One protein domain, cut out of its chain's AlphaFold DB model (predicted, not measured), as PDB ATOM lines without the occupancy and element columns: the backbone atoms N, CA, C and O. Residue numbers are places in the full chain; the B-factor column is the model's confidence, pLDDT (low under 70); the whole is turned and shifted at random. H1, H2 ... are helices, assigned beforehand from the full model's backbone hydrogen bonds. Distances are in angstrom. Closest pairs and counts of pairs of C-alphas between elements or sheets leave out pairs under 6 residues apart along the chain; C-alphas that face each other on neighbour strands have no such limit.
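This is residues 510 to 625 of the 644 residues of an uncharacterized protein of Cylindrobasidium torrendii FP15055 ss-10 (UniProt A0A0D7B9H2). Three helices, H3, H4 and H5, run side by side as an up-and-down bundle, each against the one before it, with their centres in a triangle. H1 crosses H3 and H4 on the side away from H5, the short H2 packs on H1, and the small H6 lies beyond the end of H5. The printed part has 116 residues with six named helices, H1 to H6 in chain order, and no named strand: all helix. It is compact, with a radius of gyration of the C-alphas of 15.1 A and spans of 44 by 37 by 21 A.

Find C-alpha 512 at (160.705, 130.998, 166.172), where H1, residues 512 to 519, begins. Next come H2, residues 526 to 530, and H3, residues 533 to 548, 23.0 A long. H4, residues 564 to 585, starts at (145.378, 144.831, 176.555) and runs 31.6 A. H5, residues 601 to 613, covers 18.2 A, and H6, residues 618 to 621, ends at (160.875, 159.708, 180.252).

Start at the hub, H4. H3 and H4 form a helical hairpin at a shallow tilt of 14 degrees, closest at C-alphas 536 and 583, 7.1 A. H4 and H5 form another, at 22 degrees, with C-alphas 569 and 611 closest at 7.0 A. H1 touches H4 about perpendicular, at 87 degrees, with C-alphas 519 and 575 closest at 4.7 A. H6 and H4 are apart. Every O i to N i+4 pair is within hydrogen-bond range in H1, H3 and H5; H4 has 16 of 18, H2 0 of 1 but 2 of 2 O i to N i+3 pairs, and H6 is too short for an i+4 pair.

The C-alphas of Ser 562 and Glu 592, the two farthest apart, are 49.8 A from each other. The printed part has no cut; the links H3 to H4 and H4 to H5 are long. Look for pLDDT under 70 at residues 524, 526, 550 to 570, 589 to 593 and 614 to 625.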
ATOM      1  N   ILE A 510     164.138 124.704 166.182       90.38
ATOM      2  CA  ILE A 510     162.968 125.124 166.971       90.38
ATOM      3  C   ILE A 510     162.253 126.276 166.253       90.38
ATOM      4  O   ILE A 510     162.889 127.302 165.997       90.38
ATOM      5  N   PRO A 511     160.944 126.176 165.949       92.06
ATOM      6  CA  PRO A 511     160.207 127.272 165.325       92.06
ATOM      7  C   PRO A 511     160.255 128.554 166.167       92.06
ATOM      8  O   PRO A 511     159.971 128.529 167.369       92.06
ATOM      9  N   LEU A 512     160.544 129.690 165.527       92.06
ATOM     10  CA  LEU A 512     160.705 130.998 166.172       92.06
ATOM     11  C   LEU A 512     159.483 131.370 167.024       92.06
ATOM     12  O   LEU A 512     159.613 131.753 168.187       92.06
ATOM     13  N   GLN A 513     158.283 131.216 166.459       88.69
ATOM     14  CA  GLN A 513     157.033 131.560 167.143       88.69
ATOM     15  C   GLN A 513     156.741 130.638 168.332       88.69
ATOM     16  O   GLN A 513     156.183 131.085 169.336       88.69
ATOM     17  N   SER A 514     157.130 129.362 168.250       89.25
ATOM     18  CA  SER A 514     157.004 128.427 169.372       89.25
ATOM     19  C   SER A 514     157.935 128.822 170.515       89.25
ATOM     20  O   SER A 514     157.473 128.934 171.649       89.25
ATOM     21  N   ALA A 515     159.192 129.163 170.216       90.38
ATOM     22  CA  ALA A 515     160.148 129.635 171.215       90.38
ATOM     23  C   ALA A 515     159.713 130.958 171.875       90.38
ATOM     24  O   ALA A 515     159.736 131.072 173.100       90.38
ATOM     25  N   LEU A 516     159.239 131.942 171.098       89.25
ATOM     26  CA  LEU A 516     158.685 133.191 171.647       89.25
ATOM     27  C   LEU A 516     157.463 132.926 172.540       89.25
ATOM     28  O   LEU A 516     157.339 133.514 173.615       89.25
ATOM     29  N   ARG A 517     156.573 132.009 172.140       87.50
ATOM     30  CA  ARG A 517     155.420 131.611 172.959       87.50
ATOM     31  C   ARG A 517     155.862 130.937 174.257       87.50
ATOM     32  O   ARG A 517     155.313 131.264 175.304       87.50
ATOM     33  N   ALA A 518     156.851 130.046 174.200       87.50
ATOM     34  CA  ALA A 518     157.416 129.378 175.370       87.50
ATOM     35  C   ALA A 518     158.034 130.384 176.357       87.50
ATOM     36  O   ALA A 518     157.797 130.290 177.559       87.50
ATOM     37  N   LEU A 519     158.747 131.401 175.859       88.69
ATOM     38  CA  LEU A 519     159.277 132.491 176.685       88.69
ATOM     39  C   LEU A 519     158.172 133.325 177.354       88.69
ATOM     40  O   LEU A 519     158.376 133.840 178.451       88.69
ATOM     41  N   GLY A 520     157.004 133.469 176.723       85.62
ATOM     42  CA  GLY A 520     155.880 134.243 177.259       85.62
ATOM     43  C   GLY A 520     155.076 133.531 178.353       85.62
ATOM     44  O   GLY A 520     154.184 134.138 178.947       85.62
ATOM     45  N   GLN A 521     155.356 132.253 178.622       82.94
ATOM     46  CA  GLN A 521     154.643 131.463 179.624       82.94
ATOM     47  C   GLN A 521     155.233 131.642 181.027       82.94
ATOM     48  O   GLN A 521     156.408 131.947 181.211       82.94
ATOM     49  N   LYS A 522     154.398 131.441 182.050       76.25
ATOM     50  CA  LYS A 522     154.805 131.585 183.455       76.25
ATOM     51  C   LYS A 522     155.754 130.470 183.918       76.25
ATOM     52  O   LYS A 522     156.605 130.714 184.769       76.25
ATOM     53  N   ASP A 523     155.599 129.271 183.361       75.38
ATOM     54  CA  ASP A 523     156.350 128.078 183.749       75.38
ATOM     55  C   ASP A 523     157.489 127.785 182.765       75.38
ATOM     56  O   ASP A 523     157.389 128.051 181.567       75.38
ATOM     57  N   ALA A 524     158.588 127.231 183.281       61.50
ATOM     58  CA  ALA A 524     159.773 126.928 182.486       61.50
ATOM     59  C   ALA A 524     159.501 125.766 181.515       61.50
ATOM     60  O   ALA A 524     159.282 124.633 181.947       61.50
ATOM     61  N   GLN A 525     159.563 126.047 180.214       73.56
ATOM     62  CA  GLN A 525     159.358 125.047 179.169       73.56
ATOM     63  C   GLN A 525     160.651 124.277 178.845       73.56
ATOM     64  O   GLN A 525     161.732 124.874 178.824       73.56
ATOM     65  N   PRO A 526     160.570 122.961 178.566       69.38
ATOM     66  CA  PRO A 526     161.732 122.138 178.229       69.38
ATOM     67  C   PRO A 526     162.423 122.586 176.934       69.38
ATOM     68  O   PRO A 526     163.646 122.521 176.868       69.38
ATOM     69  N   GLU A 527     161.676 123.120 175.962       70.12
ATOM     70  CA  GLU A 527     162.193 123.630 174.677       70.12
ATOM     71  C   GLU A 527     163.273 124.710 174.852       70.12
ATOM     72  O   GLU A 527     164.217 124.786 174.072       70.12
ATOM     73  N   LEU A 528     163.188 125.508 175.924       79.06
ATOM     74  CA  LEU A 528     164.141 126.585 176.203       79.06
ATOM     75  C   LEU A 528     165.536 126.071 176.580       79.06
ATOM     76  O   LEU A 528     166.504 126.818 176.483       79.06
ATOM     77  N   LYS A 529     165.654 124.804 177.001       78.75
ATOM     78  CA  LYS A 529     166.945 124.186 177.348       78.75
ATOM     79  C   LYS A 529     167.806 123.887 176.123       78.75
ATOM     80  O   LYS A 529     169.001 123.673 176.275       78.75
ATOM     81  N   HIS A 530     167.195 123.859 174.943       82.88
ATOM     82  CA  HIS A 530     167.835 123.471 173.690       82.88
ATOM     83  C   HIS A 530     168.190 124.678 172.807       82.88
ATOM     84  O   HIS A 530     168.576 124.504 171.656       82.88
ATOM     85  N   LEU A 531     168.050 125.905 173.316       89.38
ATOM     86  CA  LEU A 531     168.372 127.119 172.569       89.38
ATOM     87  C   LEU A 531     169.868 127.426 172.647       89.38
ATOM     88  O   LEU A 531     170.441 127.455 173.730       89.38
ATOM     89  N   ASN A 532     170.489 127.698 171.502       90.44
ATOM     90  CA  ASN A 532     171.864 128.194 171.423       90.44
ATOM     91  C   ASN A 532     171.924 129.735 171.531       90.44
ATOM     92  O   ASN A 532     170.896 130.420 171.565       90.44
ATOM     93  N   ARG A 533     173.143 130.294 171.589       91.56
ATOM     94  CA  ARG A 533     173.358 131.749 171.727       91.56
ATOM     95  C   ARG A 533     172.777 132.537 170.556       91.56
ATOM     96  O   ARG A 533     172.121 133.548 170.794       91.56
ATOM     97  N   PHE A 534     172.955 132.059 169.325       93.44
ATOM     98  CA  PHE A 534     172.436 132.748 168.147       93.44
ATOM     99  C   PHE A 534     170.900 132.753 168.126       93.44
ATOM    100  O   PHE A 534     170.271 133.777 167.871       93.44
ATOM    101  N   ALA A 535     170.266 131.646 168.507       94.50
ATOM    102  CA  ALA A 535     168.823 131.560 168.670       94.50
ATOM    103  C   ALA A 535     168.312 132.557 169.724       94.50
ATOM    104  O   ALA A 535     167.331 133.260 169.488       94.50
ATOM    105  N   LEU A 536     168.996 132.683 170.867       94.69
ATOM    106  CA  LEU A 536     168.655 133.688 171.879       94.69
ATOM    107  C   LEU A 536     168.859 135.120 171.371       94.69
ATOM    108  O   LEU A 536     168.025 135.980 171.656       94.69
ATOM    109  N   PHE A 537     169.901 135.373 170.581       95.44
ATOM    110  CA  PHE A 537     170.105 136.655 169.911       95.44
ATOM    111  C   PHE A 537     168.929 137.007 168.987       95.44
ATOM    112  O   PHE A 537     168.390 138.111 169.068       95.44
ATOM    113  N   VAL A 538     168.438 136.057 168.188       96.00
ATOM    114  CA  VAL A 538     167.240 136.250 167.350       96.00
ATOM    115  C   VAL A 538     165.996 136.519 168.200       96.00
ATOM    116  O   VAL A 538     165.215 137.425 167.902       96.00
ATOM    117  N   LEU A 539     165.818 135.778 169.295       95.19
ATOM    118  CA  LEU A 539     164.649 135.914 170.163       95.19
ATOM    119  C   LEU A 539     164.584 137.278 170.857       95.19
ATOM    120  O   LEU A 539     163.499 137.854 170.931       95.19
ATOM    121  N   VAL A 540     165.708 137.832 171.327       94.38
ATOM    122  CA  VAL A 540     165.697 139.166 171.956       94.38
ATOM    123  C   VAL A 540     165.375 140.271 170.948       94.38
ATOM    124  O   VAL A 540     164.632 141.196 171.278       94.38
ATOM    125  N   HIS A 541     165.823 140.132 169.696       93.31
ATOM    126  CA  HIS A 541     165.423 141.027 168.607       93.31
ATOM    127  C   HIS A 541     163.929 140.908 168.294       93.31
ATOM    128  O   HIS A 541     163.261 141.924 168.114       93.31
ATOM    129  N   GLY A 542     163.367 139.696 168.323       91.81
ATOM    130  CA  GLY A 542     161.926 139.491 168.175       91.81
ATOM    131  C   GLY A 542     161.099 140.093 169.317       91.81
ATOM    132  O   GLY A 542     160.032 140.663 169.080       91.81
ATOM    133  N   ILE A 543     161.606 140.039 170.555       90.56
ATOM    134  CA  ILE A 543     160.990 140.721 171.705       90.56
ATOM    135  C   ILE A 543     161.000 142.240 171.487       90.56
ATOM    136  O   ILE A 543     159.959 142.874 171.655       90.56
ATOM    137  N   LEU A 544     162.137 142.813 171.075       87.62
ATOM    138  CA  LEU A 544     162.256 144.236 170.734       87.62
ATOM    139  C   LEU A 544     161.299 144.633 169.608       87.62
ATOM    140  O   LEU A 544     160.530 145.576 169.766       87.62
ATOM    141  N   ARG A 545     161.262 143.876 168.509       87.38
ATOM    142  CA  ARG A 545     160.324 144.109 167.404       87.38
ATOM    143  C   ARG A 545     158.884 144.194 167.901       87.38
ATOM    144  O   ARG A 545     158.163 145.114 167.534       87.38
ATOM    145  N   ASN A 546     158.470 143.271 168.767       84.12
ATOM    146  CA  ASN A 546     157.115 143.262 169.317       84.12
ATOM    147  C   ASN A 546     156.857 144.428 170.287       84.12
ATOM    148  O   ASN A 546     155.743 144.945 170.307       84.12
ATOM    149  N   LEU A 547     157.860 144.857 171.062       82.50
ATOM    150  CA  LEU A 547     157.764 146.022 171.951       82.50
ATOM    151  C   LEU A 547     157.522 147.325 171.177       82.50
ATOM    152  O   LEU A 547     156.735 148.154 171.626       82.50
ATOM    153  N   TYR A 548     158.176 147.487 170.025       80.00
ATOM    154  CA  TYR A 548     158.075 148.680 169.177       80.00
ATOM    155  C   TYR A 548     156.913 148.618 168.167       80.00
ATOM    156  O   TYR A 548     156.589 149.613 167.523       80.00
ATOM    157  N   MET A 549     156.239 147.471 168.042       76.69
ATOM    158  CA  MET A 549     155.075 147.307 167.171       76.69
ATOM    159  C   MET A 549     153.801 147.880 167.823       76.69
ATOM    160  O   MET A 549     153.551 147.606 169.001       76.69
ATOM    161  N   PRO A 550     152.928 148.593 167.078       68.31
ATOM    162  CA  PRO A 550     151.642 149.044 167.601       68.31
ATOM    163  C   PRO A 550     150.798 147.884 168.137       68.31
ATOM    164  O   PRO A 550     150.694 146.833 167.504       68.31
ATOM    165  N   ALA A 551     150.111 148.100 169.262       64.38
ATOM    166  CA  ALA A 551     149.296 147.076 169.925       64.38
ATOM    167  C   ALA A 551     148.173 146.484 169.044       64.38
ATOM    168  O   ALA A 551     147.667 145.406 169.340       64.38
ATOM    169  N   SER A 552     147.767 147.175 167.972       58.78
ATOM    170  CA  SER A 552     146.794 146.686 166.985       58.78
ATOM    171  C   SER A 552     147.349 145.605 166.054       58.78
ATOM    172  O   SER A 552     146.567 144.829 165.513       58.78
ATOM    173  N   LEU A 553     148.670 145.554 165.868       62.22
ATOM    174  CA  LEU A 553     149.345 144.618 164.969       62.22
ATOM    175  C   LEU A 553     150.080 143.491 165.718       62.22
ATOM    176  O   LEU A 553     150.529 142.532 165.094       62.22
ATOM    177  N   GLN A 554     150.188 143.578 167.047       62.06
ATOM    178  CA  GLN A 554     150.740 142.503 167.873       62.06
ATOM    179  C   GLN A 554     149.827 141.265 167.815       62.06
ATOM    180  O   GLN A 554     148.622 141.353 168.063       62.06
ATOM    181  N   VAL A 555     150.395 140.093 167.512       51.28
ATOM    182  CA  VAL A 555     149.657 138.818 167.514       51.28
ATOM    183  C   VAL A 555     149.245 138.480 168.959       51.28
ATOM    184  O   VAL A 555     150.119 138.437 169.830       51.28
ATOM    185  N   PRO A 556     147.956 138.219 169.254       44.34
ATOM    186  CA  PRO A 556     147.518 137.884 170.605       44.34
ATOM    187  C   PRO A 556     148.160 136.575 171.071       44.34
ATOM    188  O   PRO A 556     147.889 135.504 170.531       44.34
ATOM    189  N   THR A 557     148.999 136.642 172.102       46.62
ATOM    190  CA  THR A 557     149.616 135.455 172.711       46.62
ATOM    191  C   THR A 557     148.676 134.708 173.659       46.62
ATOM    192  O   THR A 557     148.980 133.575 174.021       46.62
ATOM    193  N   THR A 558     147.515 135.271 174.025       40.38
ATOM    194  CA  THR A 558     146.460 134.575 174.786       40.38
ATOM    195  C   THR A 558     145.060 135.113 174.468       40.38
ATOM    196  O   THR A 558     144.877 136.299 174.192       40.38
ATOM    197  N   ALA A 559     144.059 134.230 174.523       36.50
ATOM    198  CA  ALA A 559     142.647 134.551 174.346       36.50
ATOM    199  C   ALA A 559     142.060 135.203 175.614       36.50
ATOM    200  O   ALA A 559     141.513 134.506 176.463       36.50
ATOM    201  N   CYS A 560     142.176 136.525 175.778       29.05
ATOM    202  CA  CYS A 560     141.272 137.297 176.645       29.05
ATOM    203  C   CYS A 560     141.338 138.802 176.332       29.05
ATOM    204  O   CYS A 560     142.373 139.447 176.503       29.05
ATOM    205  N   ASP A 561     140.215 139.369 175.890       37.12
ATOM    206  CA  ASP A 561     140.162 140.615 175.117       37.12
ATOM    207  C   ASP A 561     139.786 141.887 175.911       37.12
ATOM    208  O   ASP A 561     139.175 142.805 175.375       37.12
ATOM    209  N   SER A 562     140.155 142.004 177.196       30.50
ATOM    210  CA  SER A 562     139.793 143.201 177.999       30.50
ATOM    211  C   SER A 562     140.905 143.840 178.848       30.50
ATOM    212  O   SER A 562     140.664 144.855 179.497       30.50
ATOM    213  N   VAL A 563     142.152 143.346 178.799       35.94
ATOM    214  CA  VAL A 563     143.273 143.839 179.646       35.94
ATOM    215  C   VAL A 563     144.509 144.228 178.807       35.94
ATOM    216  O   VAL A 563     145.652 144.076 179.221       35.94
ATOM    217  N   ARG A 564     144.314 144.738 177.583       41.62
ATOM    218  CA  ARG A 564     145.378 144.831 176.555       41.62
ATOM    219  C   ARG A 564     146.599 145.714 176.878       41.62
ATOM    220  O   ARG A 564     147.661 145.442 176.335       41.62
ATOM    221  N   ARG A 565     146.506 146.736 177.746       38.06
ATOM    222  CA  ARG A 565     147.656 147.630 178.043       38.06
ATOM    223  C   ARG A 565     148.522 147.188 179.225       38.06
ATOM    224  O   ARG A 565     149.737 147.261 179.139       38.06
ATOM    225  N   ASN A 566     147.929 146.672 180.301       35.94
ATOM    226  CA  ASN A 566     148.703 146.174 181.449       35.94
ATOM    227  C   ASN A 566     149.154 144.715 181.261       35.94
ATOM    228  O   ASN A 566     150.199 144.330 181.784       35.94
ATOM    229  N   ALA A 567     148.413 143.912 180.484       41.69
ATOM    230  CA  ALA A 567     148.798 142.534 180.180       41.69
ATOM    231  C   ALA A 567     149.990 142.448 179.212       41.69
ATOM    232  O   ALA A 567     150.792 141.525 179.343       41.69
ATOM    233  N   SER A 568     150.163 143.417 178.301       60.72
ATOM    234  CA  SER A 568     151.311 143.443 177.383       60.72
ATOM    235  C   SER A 568     152.625 143.636 178.147       60.72
ATOM    236  O   SER A 568     153.547 142.846 177.979       60.72
ATOM    237  N   HIS A 569     152.699 144.594 179.080       64.75
ATOM    238  CA  HIS A 569     153.913 144.832 179.874       64.75
ATOM    239  C   HIS A 569     154.285 143.681 180.812       64.75
ATOM    240  O   HIS A 569     155.471 143.452 181.051       64.75
ATOM    241  N   VAL A 570     153.294 142.983 181.373       67.19
ATOM    242  CA  VAL A 570     153.529 141.777 182.181       67.19
ATOM    243  C   VAL A 570     153.999 140.625 181.285       67.19
ATOM    244  O   VAL A 570     154.958 139.943 181.638       67.19
ATOM    245  N   GLY A 571     153.405 140.468 180.097       76.62
ATOM    246  CA  GLY A 571     153.830 139.494 179.088       76.62
ATOM    247  C   GLY A 571     155.272 139.702 178.619       76.62
ATOM    248  O   GLY A 571     156.064 138.762 178.629       76.62
ATOM    249  N   PHE A 572     155.660 140.941 178.305       83.31
ATOM    250  CA  PHE A 572     157.048 141.286 177.979       83.31
ATOM    251  C   PHE A 572     158.007 141.079 179.158       83.31
ATOM    252  O   PHE A 572     159.156 140.689 178.956       83.31
ATOM    253  N   GLY A 573     157.530 141.272 180.391       82.88
ATOM    254  CA  GLY A 573     158.275 140.922 181.598       82.88
ATOM    255  C   GLY A 573     158.602 139.428 181.678       82.88
ATOM    256  O   GLY A 573     159.748 139.082 181.962       82.88
ATOM    257  N   PHE A 574     157.638 138.547 181.382       86.12
ATOM    258  CA  PHE A 574     157.881 137.099 181.315       86.12
ATOM    259  C   PHE A 574     158.851 136.732 180.192       86.12
ATOM    260  O   PHE A 574     159.814 136.015 180.457       86.12
ATOM    261  N   LEU A 575     158.653 137.289 178.990       89.44
ATOM    262  CA  LEU A 575     159.538 137.074 177.841       89.44
ATOM    263  C   LEU A 575     160.999 137.356 178.202       89.44
ATOM    264  O   LEU A 575     161.852 136.485 178.054       89.44
ATOM    265  N   LEU A 576     161.281 138.551 178.730       90.75
ATOM    266  CA  LEU A 576     162.640 138.954 179.087       90.75
ATOM    267  C   LEU A 576     163.192 138.163 180.279       90.75
ATOM    268  O   LEU A 576     164.367 137.805 180.281       90.75
ATOM    269  N   HIS A 577     162.367 137.859 181.283       89.81
ATOM    270  CA  HIS A 577     162.800 137.064 182.432       89.81
ATOM    271  C   HIS A 577     163.209 135.644 182.026       89.81
ATOM    272  O   HIS A 577     164.285 135.176 182.398       89.81
ATOM    273  N   ASN A 578     162.370 134.962 181.247       91.00
ATOM    274  CA  ASN A 578     162.652 133.609 180.784       91.00
ATOM    275  C   ASN A 578     163.802 133.587 179.778       91.00
ATOM    276  O   ASN A 578     164.611 132.661 179.814       91.00
ATOM    277  N   TRP A 579     163.926 134.626 178.945       93.88
ATOM    278  CA  TRP A 579     165.065 134.785 178.046       93.88
ATOM    279  C   TRP A 579     166.372 134.875 178.838       93.88
ATOM    280  O   TRP A 579     167.307 134.137 178.550       93.88
ATOM    281  N   MET A 580     166.406 135.688 179.901       93.19
ATOM    282  CA  MET A 580     167.582 135.830 180.767       93.19
ATOM    283  C   MET A 580     167.956 134.507 181.440       93.19
ATOM    284  O   MET A 580     169.124 134.144 181.496       93.19
ATOM    285  N   ARG A 581     166.964 133.734 181.901       90.75
ATOM    286  CA  ARG A 581     167.213 132.405 182.478       90.75
ATOM    287  C   ARG A 581     167.796 131.424 181.464       90.75
ATOM    288  O   ARG A 581     168.654 130.629 181.836       90.75
ATOM    289  N   ALA A 582     167.317 131.454 180.220       91.12
ATOM    290  CA  ALA A 582     167.866 130.634 179.145       91.12
ATOM    291  C   ALA A 582     169.295 131.074 178.786       91.12
ATOM    292  O   ALA A 582     170.166 130.228 178.619       91.12
ATOM    293  N   TRP A 583     169.553 132.384 178.761       91.31
ATOM    294  CA  TRP A 583     170.882 132.954 178.537       91.31
ATOM    295  C   TRP A 583     171.887 132.540 179.618       91.31
ATOM    296  O   TRP A 583     172.949 132.007 179.304       91.31
ATOM    297  N   ASP A 584     171.524 132.695 180.894       89.12
ATOM    298  CA  ASP A 584     172.371 132.321 182.033       89.12
ATOM    299  C   ASP A 584     172.681 130.813 182.059       89.12
ATOM    300  O   ASP A 584     173.758 130.401 182.496       89.12
ATOM    301  N   ALA A 585     171.760 129.977 181.565       88.69
ATOM    302  CA  ALA A 585     171.943 128.529 181.501       88.69
ATOM    303  C   ALA A 585     173.051 128.093 180.524       88.69
ATOM    304  O   ALA A 585     173.601 127.006 180.697       88.69
ATOM    305  N   LEU A 586     173.414 128.927 179.541       86.50
ATOM    306  CA  LEU A 586     174.505 128.643 178.598       86.50
ATOM    307  C   LEU A 586     175.902 128.837 179.201       86.50
ATOM    308  O   LEU A 586     176.899 128.480 178.566       86.50
ATOM    309  N   GLY A 587     175.982 129.390 180.414       82.75
ATOM    310  CA  GLY A 587     177.233 129.611 181.127       82.75
ATOM    311  C   GLY A 587     178.120 130.713 180.523       82.75
ATOM    312  O   GLY A 587     177.792 131.318 179.495       82.75
ATOM    313  N   PRO A 588     179.252 131.013 181.185       76.44
ATOM    314  CA  PRO A 588     180.204 132.014 180.719       76.44
ATOM    315  C   PRO A 588     180.899 131.566 179.425       76.44
ATOM    316  O   PRO A 588     181.094 130.376 179.191       76.44
ATOM    317  N   GLN A 589     181.291 132.533 178.597       69.00
ATOM    318  CA  GLN A 589     182.071 132.290 177.386       69.00
ATOM    319  C   GLN A 589     183.565 132.430 177.700       69.00
ATOM    320  O   GLN A 589     183.980 133.417 178.304       69.00
ATOM    321  N   GLU A 590     184.360 131.438 177.301       58.88
ATOM    322  CA  GLU A 590     185.810 131.394 177.558       58.88
ATOM    323  C   GLU A 590     186.651 132.018 176.424       58.88
ATOM    324  O   GLU A 590     187.876 132.046 176.507       58.88
ATOM    325  N   GLN A 591     186.014 132.527 175.364       63.72
ATOM    326  CA  GLN A 591     186.700 133.106 174.204       63.72
ATOM    327  C   GLN A 591     187.160 134.549 174.458       63.72
ATOM    328  O   GLN A 591     186.462 135.339 175.090       63.72
ATOM    329  N   GLU A 592     188.332 134.895 173.916       59.12
ATOM    330  CA  GLU A 592     188.961 136.217 174.050       59.12
ATOM    331  C   GLU A 592     188.195 137.321 173.291       59.12
ATOM    332  O   GLU A 592     188.180 138.475 173.722       59.12
ATOM    333  N   GLN A 593     187.501 136.959 172.205       68.25
ATOM    334  CA  GLN A 593     186.570 137.817 171.464       68.25
ATOM    335  C   GLN A 593     185.235 137.094 171.267       68.25
ATOM    336  O   GLN A 593     185.200 135.953 170.810       68.25
ATOM    337  N   ILE A 594     184.139 137.763 171.623       76.88
ATOM    338  CA  ILE A 594     182.779 137.228 171.510       76.88
ATOM    339  C   ILE A 594     182.211 137.638 170.143       76.88
ATOM    340  O   ILE A 594     182.180 138.842 169.871       76.88
ATOM    341  N   PRO A 595     181.751 136.689 169.303       84.62
ATOM    342  CA  PRO A 595     181.032 137.006 168.075       84.62
ATOM    343  C   PRO A 595     179.842 137.934 168.325       84.62
ATOM    344  O   PRO A 595     179.117 137.744 169.302       84.62
ATOM    345  N   PHE A 596     179.584 138.887 167.426       86.50
ATOM    346  CA  PHE A 596     178.427 139.790 167.532       86.50
ATOM    347  C   PHE A 596     177.103 139.057 167.759       86.50
ATOM    348  O   PHE A 596     176.346 139.406 168.663       86.50
ATOM    349  N   ALA A 597     176.850 138.001 166.982       87.12
ATOM    350  CA  ALA A 597     175.644 137.190 167.107       87.12
ATOM    351  C   ALA A 597     175.505 136.514 168.488       87.12
ATOM    352  O   ALA A 597     174.443 135.982 168.808       87.12
ATOM    353  N   TYR A 598     176.569 136.498 169.300       87.88
ATOM    354  CA  TYR A 598     176.625 135.888 170.632       87.88
ATOM    355  C   TYR A 598     176.723 136.934 171.752       87.88
ATOM    356  O   TYR A 598     176.794 136.558 172.921       87.88
ATOM    357  N   ASP A 599     176.664 138.231 171.435       85.94
ATOM    358  CA  ASP A 599     176.551 139.313 172.416       85.94
ATOM    359  C   ASP A 599     175.133 139.905 172.415       85.94
ATOM    360  O   ASP A 599     174.859 141.000 171.923       85.94
ATOM    361  N   ALA A 600     174.182 139.145 172.961       89.38
ATOM    362  CA  ALA A 600     172.772 139.539 172.983       89.38
ATOM    363  C   ALA A 600     172.401 140.452 174.173       89.38
ATOM    364  O   ALA A 600     171.301 141.013 174.221       89.38
ATOM    365  N   MET A 601     173.303 140.620 175.145       88.50
ATOM    366  CA  MET A 601     173.038 141.368 176.380       88.50
ATOM    367  C   MET A 601     172.711 142.856 176.168       88.50
ATOM    368  O   MET A 601     171.803 143.349 176.847       88.50
ATOM    369  N   PRO A 602     173.372 143.594 175.253       88.62
ATOM    370  CA  PRO A 602     173.001 144.977 174.956       88.62
ATOM    371  C   PRO A 602     171.533 145.117 174.532       88.62
ATOM    372  O   PRO A 602     170.837 146.021 174.995       88.62
ATOM    373  N   PHE A 603     171.029 144.180 173.727       90.12
ATOM    374  CA  PHE A 603     169.650 144.175 173.234       90.12
ATOM    375  C   PHE A 603     168.641 143.818 174.326       90.12
ATOM    376  O   PHE A 603     167.561 144.406 174.390       90.12
ATOM    377  N   PHE A 604     169.007 142.917 175.242       91.12
ATOM    378  CA  PHE A 604     168.209 142.655 176.439       91.12
ATOM    379  C   PHE A 604     168.044 143.925 177.281       91.12
ATOM    380  O   PHE A 604     166.930 144.263 177.686       91.12
ATOM    381  N   TRP A 605     169.136 144.654 177.523       88.62
ATOM    382  CA  TRP A 605     169.077 145.898 178.288       88.62
ATOM    383  C   TRP A 605     168.290 146.983 177.566       88.62
ATOM    384  O   TRP A 605     167.489 147.662 178.207       88.62
ATOM    385  N   LEU A 606     168.442 147.099 176.246       85.88
ATOM    386  CA  LEU A 606     167.619 147.989 175.434       85.88
ATOM    387  C   LEU A 606     166.126 147.669 175.603       85.88
ATOM    388  O   LEU A 606     165.325 148.576 175.829       85.88
ATOM    389  N   ALA A 607     165.747 146.389 175.592       85.31
ATOM    390  CA  ALA A 607     164.364 145.966 175.797       85.31
ATOM    391  C   ALA A 607     163.855 146.293 177.212       85.31
ATOM    392  O   ALA A 607     162.732 146.774 177.367       85.31
ATOM    393  N   GLN A 608     164.680 146.084 178.244       84.00
ATOM    394  CA  GLN A 608     164.346 146.434 179.631       84.00
ATOM    395  C   GLN A 608     164.133 147.938 179.809       84.00
ATOM    396  O   GLN A 608     163.144 148.353 180.417       84.00
ATOM    397  N   VAL A 609     165.033 148.758 179.260       83.75
ATOM    398  CA  VAL A 609     164.918 150.221 179.306       83.75
ATOM    399  C   VAL A 609     163.679 150.676 178.543       83.75
ATOM    400  O   VAL A 609     162.921 151.479 179.074       83.75
ATOM    401  N   SER A 610     163.407 150.108 177.366       82.25
ATOM    402  CA  SER A 610     162.200 150.407 176.581       82.25
ATOM    403  C   SER A 610     160.919 150.074 177.353       82.25
ATOM    404  O   SER A 610     159.983 150.869 177.404       82.25
ATOM    405  N   LEU A 611     160.890 148.917 178.024       81.25
ATOM    406  CA  LEU A 611     159.765 148.501 178.861       81.25
ATOM    407  C   LEU A 611     159.575 149.423 180.070       81.25
ATOM    408  O   LEU A 611     158.441 149.688 180.466       81.25
ATOM    409  N   PHE A 612     160.674 149.879 180.675       77.94
ATOM    410  CA  PHE A 612     160.644 150.814 181.794       77.94
ATOM    411  C   PHE A 612     160.169 152.200 181.352       77.94
ATOM    412  O   PHE A 612     159.271 152.752 181.980       77.94
ATOM    413  N   ALA A 613     160.704 152.712 180.243       73.81
ATOM    414  CA  ALA A 613     160.324 153.986 179.645       73.81
ATOM    415  C   ALA A 613     158.822 154.044 179.344       73.81
ATOM    416  O   ALA A 613     158.153 155.006 179.701       73.81
ATOM    417  N   ALA A 614     158.258 152.961 178.804       69.25
ATOM    418  CA  ALA A 614     156.830 152.869 178.518       69.25
ATOM    419  C   ALA A 614     155.914 152.900 179.766       69.25
ATOM    420  O   ALA A 614     154.697 153.011 179.626       69.25
ATOM    421  N   ARG A 615     156.465 152.787 180.985       66.62
ATOM    422  CA  ARG A 615     155.719 152.862 182.257       66.62
ATOM    423  C   ARG A 615     155.785 154.237 182.926       66.62
ATOM    424  O   ARG A 615     155.135 154.422 183.954       66.62
ATOM    425  N   LEU A 616     156.577 155.162 182.394       58.59
ATOM    426  CA  LEU A 616     156.765 156.488 182.974       58.59
ATOM    427  C   LEU A 616     155.756 157.495 182.413       58.59
ATOM    428  O   LEU A 616     155.299 157.350 181.276       58.59
ATOM    429  N   PRO A 617     155.425 158.549 183.177       53.66
ATOM    430  CA  PRO A 617     154.761 159.720 182.627       53.66
ATOM    431  C   PRO A 617     155.613 160.355 181.507       53.66
ATOM    432  O   PRO A 617     156.848 160.343 181.596       53.66
ATOM    433  N   PRO A 618     154.990 160.981 180.490       50.53
ATOM    434  CA  PRO A 618     155.703 161.629 179.387       50.53
ATOM    435  C   PRO A 618     156.783 162.627 179.845       50.53
ATOM    436  O   PRO A 618     157.859 162.722 179.268       50.53
ATOM    437  N   GLU A 619     156.539 163.334 180.945       48.16
ATOM    438  CA  GLU A 619     157.451 164.361 181.462       48.16
ATOM    439  C   GLU A 619     158.714 163.787 182.138       48.16
ATOM    440  O   GLU A 619     159.729 164.474 182.221       48.16
ATOM    441  N   GLU A 620     158.697 162.521 182.578       46.47
ATOM    442  CA  GLU A 620     159.825 161.874 183.277       46.47
ATOM    443  C   GLU A 620     160.692 161.000 182.353       46.47
ATOM    444  O   GLU A 620     161.829 160.671 182.692       46.47
ATOM    445  N   THR A 621     160.186 160.636 181.171       43.84
ATOM    446  CA  THR A 621     160.875 159.708 180.252       43.84
ATOM    447  C   THR A 621     162.061 160.369 179.542       43.84
ATOM    448  O   THR A 621     163.107 159.737 179.377       43.84
ATOM    449  N   LEU A 622     161.943 161.661 179.203       43.69
ATOM    450  CA  LEU A 622     163.012 162.459 178.583       43.69
ATOM    451  C   LEU A 622     164.271 162.548 179.469       43.69
ATOM    452  O   LEU A 622     165.378 162.582 178.951       43.69
ATOM    453  N   GLY A 623     164.128 162.503 180.800       39.72
ATOM    454  CA  GLY A 623     165.267 162.514 181.732       39.72
ATOM    455  C   GLY A 623     165.927 161.148 181.970       39.72
ATOM    456  O   GLY A 623     167.002 161.073 182.572       39.72
ATOM    457  N   LEU A 624     165.301 160.050 181.531       40.41
ATOM    458  CA  LEU A 624     165.778 158.689 181.795       40.41
ATOM    459  C   LEU A 624     166.692 158.138 180.701       40.41
ATOM    460  O   LEU A 624     167.638 157.419 181.021       40.41
ATOM    461  N   LEU A 625     166.511 158.553 179.446       38.88
ATOM    462  CA  LEU A 625     167.472 158.253 178.376       38.88
ATOM    463  C   LEU A 625     168.831 158.950 178.597       38.88
ATOM    464  O   LEU A 625     169.858 158.405 178.204       38.88
TER     465      LEU A 625